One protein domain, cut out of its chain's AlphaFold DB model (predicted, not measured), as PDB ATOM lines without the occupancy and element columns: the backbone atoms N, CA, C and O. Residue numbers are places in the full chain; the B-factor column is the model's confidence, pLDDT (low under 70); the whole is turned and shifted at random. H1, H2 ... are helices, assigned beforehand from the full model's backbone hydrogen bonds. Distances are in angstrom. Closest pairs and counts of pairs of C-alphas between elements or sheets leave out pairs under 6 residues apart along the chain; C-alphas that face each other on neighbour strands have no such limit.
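What this domain is: This is residues 52 to 99 of the 114 residues of an uncharacterized protein of Arthrospira maxima CS-328 (UniProt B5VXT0). A long helix, H2, and a shorter one, H1, make an open V: they come near each other only at the tight link between them, and most of each helix stands free. The printed part has 48 residues with two named helices, H1 then H2, and no named strand; its class is all helix. It is only just extended, close to loose, with a radius of gyration of the C-alphas of 14.6 A, and flat, spanning 43 by 25 by 11 A.

Where its parts are: H2, residues 71 to 96, is 37.0 A long, from C-alpha 71 at (26.959, 45.200, 0.737) to C-alpha 96 at (4.843, 49.142, -28.642). H1, residues 52 to 66, is 20.9 A long and begins at C-alpha 52 at (2.740, 48.925, -4.293).

How they stand to each other: H2 and H1 are close but not clearly touching; their closest C-alphas, those of Ile 74 and Leu 66, are 7.5 A apart. They run opposite ways at a shallow tilt of 30 degrees. Every O i to N i+4 pair is within hydrogen-bond range in H2, and 10 of 11 in H1.

The domain as a whole: The two C-alphas farthest apart, those of Leu 69 and Gly 97, are 43.2 A apart. The printed part has no cut. The mean pLDDT of the printed part is 79.1, with residues 92 to 99 under 70.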
ATOM      1  N   LYS A  52       1.347  48.801  -3.855       71.19
ATOM      2  CA  LYS A  52       2.740  48.925  -4.293       71.19
ATOM      3  C   LYS A  52       3.594  49.706  -3.288       71.19
ATOM      4  O   LYS A  52       4.782  49.422  -3.182       71.19
ATOM      5  N   GLU A  53       3.003  50.654  -2.563       73.62
ATOM      6  CA  GLU A  53       3.706  51.517  -1.608       73.62
ATOM      7  C   GLU A  53       4.124  50.723  -0.371       73.62
ATOM      8  O   GLU A  53       5.276  50.789   0.054       73.62
ATOM      9  N   PHE A  54       3.226  49.891   0.155       73.12
ATOM     10  CA  PHE A  54       3.504  48.996   1.267       73.12
ATOM     11  C   PHE A  54       4.592  47.979   0.917       73.12
ATOM     12  O   PHE A  54       5.516  47.763   1.701       73.12
ATOM     13  N   LEU A  55       4.519  47.372  -0.274       73.75
ATOM     14  CA  LEU A  55       5.547  46.436  -0.736       73.75
ATOM     15  C   LEU A  55       6.912  47.121  -0.873       73.75
ATOM     16  O   LEU A  55       7.912  46.570  -0.410       73.75
ATOM     17  N   ALA A  56       6.952  48.325  -1.453       73.38
ATOM     18  CA  ALA A  56       8.174  49.115  -1.570       73.38
ATOM     19  C   ALA A  56       8.752  49.476  -0.193       73.38
ATOM     20  O   ALA A  56       9.952  49.326   0.026       73.38
ATOM     21  N   TYR A  57       7.900  49.876   0.755       78.44
ATOM     22  CA  TYR A  57       8.305  50.160   2.129       78.44
ATOM     23  C   TYR A  57       8.924  48.931   2.812       78.44
ATOM     24  O   TYR A  57      10.035  49.013   3.337       78.44
ATOM     25  N   CYS A  58       8.251  47.775   2.767       77.12
ATOM     26  CA  CYS A  58       8.761  46.545   3.372       77.12
ATOM     27  C   CYS A  58      10.103  46.111   2.771       77.12
ATOM     28  O   CYS A  58      11.023  45.779   3.516       77.12
ATOM     29  N   LEU A  59      10.226  46.141   1.439       79.94
ATOM     30  CA  LEU A  59      11.478  45.825   0.750       79.94
ATOM     31  C   LEU A  59      12.593  46.801   1.143       79.94
ATOM     32  O   LEU A  59      13.694  46.360   1.463       79.94
ATOM     33  N   GLY A  60      12.301  48.103   1.194       80.81
ATOM     34  CA  GLY A  60      13.263  49.123   1.608       80.81
ATOM     35  C   GLY A  60      13.792  48.898   3.026       80.81
ATOM     36  O   GLY A  60      15.002  48.935   3.249       80.81
ATOM     37  N   GLU A  61      12.917  48.593   3.986       84.56
ATOM     38  CA  GLU A  61      13.319  48.299   5.368       84.56
ATOM     39  C   GLU A  61      14.141  47.006   5.492       84.56
ATOM     40  O   GLU A  61      15.057  46.933   6.316       84.56
ATOM     41  N   MET A  62      13.863  45.991   4.665       83.25
ATOM     42  CA  MET A  62      14.689  44.781   4.594       83.25
ATOM     43  C   MET A  62      16.079  45.092   4.034       83.25
ATOM     44  O   MET A  62      17.079  44.730   4.652       83.25
ATOM     45  N   ILE A  63      16.151  45.804   2.906       82.56
ATOM     46  CA  ILE A  63      17.410  46.162   2.244       82.56
ATOM     47  C   ILE A  63      18.296  46.996   3.176       82.56
ATOM     48  O   ILE A  63      19.467  46.666   3.342       82.56
ATOM     49  N   LYS A  64      17.743  47.994   3.882       86.56
ATOM     50  CA  LYS A  64      18.493  48.799   4.869       86.56
ATOM     51  C   LYS A  64      19.204  47.957   5.931       86.56
ATOM     52  O   LYS A  64      20.282  48.330   6.377       86.56
ATOM     53  N   LYS A  65      18.607  46.837   6.353       87.44
ATOM     54  CA  LYS A  65      19.207  45.924   7.340       87.44
ATOM     55  C   LYS A  65      20.205  44.950   6.722       87.44
ATOM     56  O   LYS A  65      21.091  44.480   7.426       87.44
ATOM     57  N   LEU A  66      20.049  44.631   5.439       85.44
ATOM     58  CA  LEU A  66      20.911  43.692   4.721       85.44
ATOM     59  C   LEU A  66      22.171  44.357   4.155       85.44
ATOM     60  O   LEU A  66      23.216  43.709   4.146       85.44
ATOM     61  N   ILE A  67      22.105  45.636   3.757       87.44
ATOM     62  CA  ILE A  67      23.253  46.400   3.234       87.44
ATOM     63  C   ILE A  67      24.473  46.313   4.167       87.44
ATOM     64  O   ILE A  67      25.540  45.956   3.682       87.44
ATOM     65  N   PRO A  68      24.365  46.549   5.492       93.12
ATOM     66  CA  PRO A  68      25.528  46.472   6.376       93.12
ATOM     67  C   PRO A  68      26.102  45.058   6.540       93.12
ATOM     68  O   PRO A  68      27.236  44.915   6.986       93.12
ATOM     69  N   LEU A  69      25.321  44.013   6.243       93.75
ATOM     70  CA  LEU A  69      25.736  42.617   6.413       93.75
ATOM     71  C   LEU A  69      26.454  42.085   5.172       93.75
ATOM     72  O   LEU A  69      27.439  41.359   5.294       93.75
ATOM     73  N   HIS A  70      25.946  42.425   3.987       92.19
ATOM     74  CA  HIS A  70      26.435  41.917   2.707       92.19
ATOM     75  C   HIS A  70      26.315  42.986   1.606       92.19
ATOM     76  O   HIS A  70      25.505  42.813   0.694       92.19
ATOM     77  N   PRO A  71      27.090  44.083   1.675       88.88
ATOM     78  CA  PRO A  71      26.959  45.200   0.737       88.88
ATOM     79  C   PRO A  71      27.185  44.759  -0.716       88.88
ATOM     80  O   PRO A  71      26.323  45.000  -1.556       88.88
ATOM     81  N   ASP A  72      28.253  43.999  -0.974       92.31
ATOM     82  CA  ASP A  72      28.628  43.551  -2.323       92.31
ATOM     83  C   ASP A  72      27.538  42.684  -2.974       92.31
ATOM     84  O   ASP A  72      27.199  42.847  -4.142       92.31
ATOM     85  N   LYS A  73      26.921  41.784  -2.194       89.12
ATOM     86  CA  LYS A  73      25.834  40.927  -2.696       89.12
ATOM     87  C   LYS A  73      24.561  41.715  -2.972       89.12
ATOM     88  O   LYS A  73      23.798  41.352  -3.859       89.12
ATOM     89  N   ILE A  74      24.285  42.752  -2.181       88.94
ATOM     90  CA  ILE A  74      23.131  43.618  -2.429       88.94
ATOM     91  C   ILE A  74      23.351  44.424  -3.707       88.94
ATOM     92  O   ILE A  74      22.424  44.532  -4.503       88.94
ATOM     93  N   GLU A  75      24.559  44.936  -3.933       86.88
ATOM     94  CA  GLU A  75      24.917  45.617  -5.178       86.88
ATOM     95  C   GLU A  75      24.760  44.699  -6.400       86.88
ATOM     96  O   GLU A  75      24.097  45.080  -7.362       86.88
ATOM     97  N   GLU A  76      25.272  43.466  -6.333       91.00
ATOM     98  CA  GLU A  76      25.093  42.443  -7.373       91.00
ATOM     99  C   GLU A  76      23.604  42.211  -7.690       91.00
ATOM    100  O   GLU A  76      23.182  42.354  -8.837       91.00
ATOM    101  N   ILE A  77      22.777  41.966  -6.665       87.62
ATOM    102  CA  ILE A  77      21.330  41.737  -6.824       87.62
ATOM    103  C   ILE A  77      20.624  42.951  -7.445       87.62
ATOM    104  O   ILE A  77      19.725  42.795  -8.276       87.62
ATOM    105  N   LEU A  78      20.983  44.169  -7.030       83.88
ATOM    106  CA  LEU A  78      20.385  45.393  -7.565       83.88
ATOM    107  C   LEU A  78      20.767  45.607  -9.033       83.88
ATOM    108  O   LEU A  78      19.908  45.998  -9.827       83.88
ATOM    109  N   ASN A  79      22.012  45.304  -9.403       87.44
ATOM    110  CA  ASN A  79      22.477  45.369 -10.785       87.44
ATOM    111  C   ASN A  79      21.757  44.342 -11.670       87.44
ATOM    112  O   ASN A  79      21.208  44.722 -12.704       87.44
ATOM    113  N   GLU A  80      21.643  43.084 -11.234       87.44
ATOM    114  CA  GLU A  80      20.881  42.056 -11.959       87.44
ATOM    115  C   GLU A  80      19.407  42.454 -12.151       87.44
ATOM    116  O   GLU A  80      18.833  42.301 -13.234       87.44
ATOM    117  N   ALA A  81      18.778  43.010 -11.110       80.81
ATOM    118  CA  ALA A  81      17.396  43.477 -11.182       80.81
ATOM    119  C   ALA A  81      17.226  44.636 -12.181       80.81
ATOM    120  O   ALA A  81      16.229  44.686 -12.912       80.81
ATOM    121  N   LEU A  82      18.196  45.554 -12.233       81.38
ATOM    122  CA  LEU A  82      18.204  46.672 -13.172       81.38
ATOM    123  C   LEU A  82      18.389  46.193 -14.616       81.38
ATOM    124  O   LEU A  82      17.665  46.644 -15.505       81.38
ATOM    125  N   GLU A  83      19.307  45.258 -14.857       86.12
ATOM    126  CA  GLU A  83      19.515  44.658 -16.178       86.12
ATOM    127  C   GLU A  83      18.271  43.920 -16.671       86.12
ATOM    128  O   GLU A  83      17.844  44.116 -17.812       86.12
ATOM    129  N   TYR A  84      17.620  43.145 -15.800       78.94
ATOM    130  CA  TYR A  84      16.346  42.507 -16.117       78.94
ATOM    131  C   TYR A  84      15.275  43.528 -16.522       78.94
ATOM    132  O   TYR A  84      14.543  43.318 -17.496       78.94
ATOM    133  N   TYR A  85      15.177  44.642 -15.790       74.00
ATOM    134  CA  TYR A  85      14.216  45.697 -16.101       74.00
ATOM    135  C   TYR A  85      14.519  46.361 -17.446       74.00
ATOM    136  O   TYR A  85      13.612  46.489 -18.268       74.00
ATOM    137  N   ARG A  86      15.787  46.700 -17.714       79.69
ATOM    138  CA  ARG A  86      16.243  47.239 -19.007       79.69
ATOM    139  C   ARG A  86      15.904  46.292 -20.159       79.69
ATOM    140  O   ARG A  86      15.341  46.721 -21.160       79.69
ATOM    141  N   ALA A  87      16.165  44.995 -20.000       78.81
ATOM    142  CA  ALA A  87      15.838  43.994 -21.012       78.81
ATOM    143  C   ALA A  87      14.326  43.921 -21.286       78.81
ATOM    144  O   ALA A  87      13.902  43.902 -22.441       78.81
ATOM    145  N   LYS A  88      13.494  43.932 -20.236       74.06
ATOM    146  CA  LYS A  88      12.033  43.955 -20.390       74.06
ATOM    147  C   LYS A  88      11.509  45.238 -21.015       74.06
ATOM    148  O   LYS A  88      10.580  45.174 -21.816       74.06
ATOM    149  N   TRP A  89      12.081  46.375 -20.646       71.75
ATOM    150  CA  TRP A  89      11.735  47.666 -21.221       71.75
ATOM    151  C   TRP A  89      12.050  47.711 -22.714       71.75
ATOM    152  O   TRP A  89      11.186  48.086 -23.497       71.75
ATOM    153  N   ASN A  90      13.220  47.216 -23.126       71.75
ATOM    154  CA  ASN A  90      13.600  47.123 -24.537       71.75
ATOM    155  C   ASN A  90      12.622  46.263 -25.349       71.75
ATOM    156  O   ASN A  90      12.265  46.630 -26.466       71.75
ATOM    157  N   ILE A  91      12.150  45.146 -24.783       72.00
ATOM    158  CA  ILE A  91      11.113  44.309 -25.406       72.00
ATOM    159  C   ILE A  91       9.798  45.087 -25.523       72.00
ATOM    160  O   ILE A  91       9.226  45.160 -26.605       72.00
ATOM    161  N   TYR A  92       9.347  45.725 -24.439       65.50
ATOM    162  CA  TYR A  92       8.110  46.509 -24.433       65.50
ATOM    163  C   TYR A  92       8.137  47.666 -25.445       65.50
ATOM    164  O   TYR A  92       7.153  47.888 -26.149       65.50
ATOM    165  N   GLN A  93       9.265  48.370 -25.549       65.25
ATOM    166  CA  GLN A  93       9.490  49.447 -26.514       65.25
ATOM    167  C   GLN A  93       9.462  48.930 -27.958       65.25
ATOM    168  O   GLN A  93       8.756  49.490 -28.798       65.25
ATOM    169  N   ALA A  94      10.152  47.816 -28.232       65.88
ATOM    170  CA  ALA A  94      10.156  47.170 -29.544       65.88
ATOM    171  C   ALA A  94       8.759  46.679 -29.970       65.88
ATOM    172  O   ALA A  94       8.414  46.746 -31.148       65.88
ATOM    173  N   GLU A  95       7.948  46.212 -29.019       69.81
ATOM    174  CA  GLU A  95       6.580  45.741 -29.261       69.81
ATOM    175  C   GLU A  95       5.557  46.883 -29.384       69.81
ATOM    176  O   GLU A  95       4.566  46.745 -30.100       69.81
ATOM    177  N   SER A  96       5.789  48.014 -28.709       68.25
ATOM    178  CA  SER A  96       4.843  49.142 -28.642       68.25
ATOM    179  C   SER A  96       5.148  50.266 -29.638       68.25
ATOM    180  O   SER A  96       4.409  51.248 -29.687       68.25
ATOM    181  N   GLY A  97       6.217  50.134 -30.433       61.44
ATOM    182  CA  GLY A  97       6.627  51.129 -31.428       61.44
ATOM    183  C   GLY A  97       7.097  52.451 -30.819       61.44
ATOM    184  O   GLY A  97       7.009  53.482 -31.482       61.44
ATOM    185  N   GLY A  98       7.536  52.437 -29.558       54.19
ATOM    186  CA  GLY A  98       8.028  53.637 -28.898       54.19
ATOM    187  C   GLY A  98       9.410  54.006 -29.422       54.19
ATOM    188  O   GLY A  98      10.309  53.166 -29.515       54.19
ATOM    189  N   ASP A  99       9.552  55.272 -29.811       55.47
ATOM    190  CA  ASP A  99      10.833  55.866 -30.165       55.47
ATOM    191  C   ASP A  99      11.851  55.601 -29.048       55.47
ATOM    192  O   ASP A  99      11.537  55.749 -27.865       55.47
TER     193      ASP A  99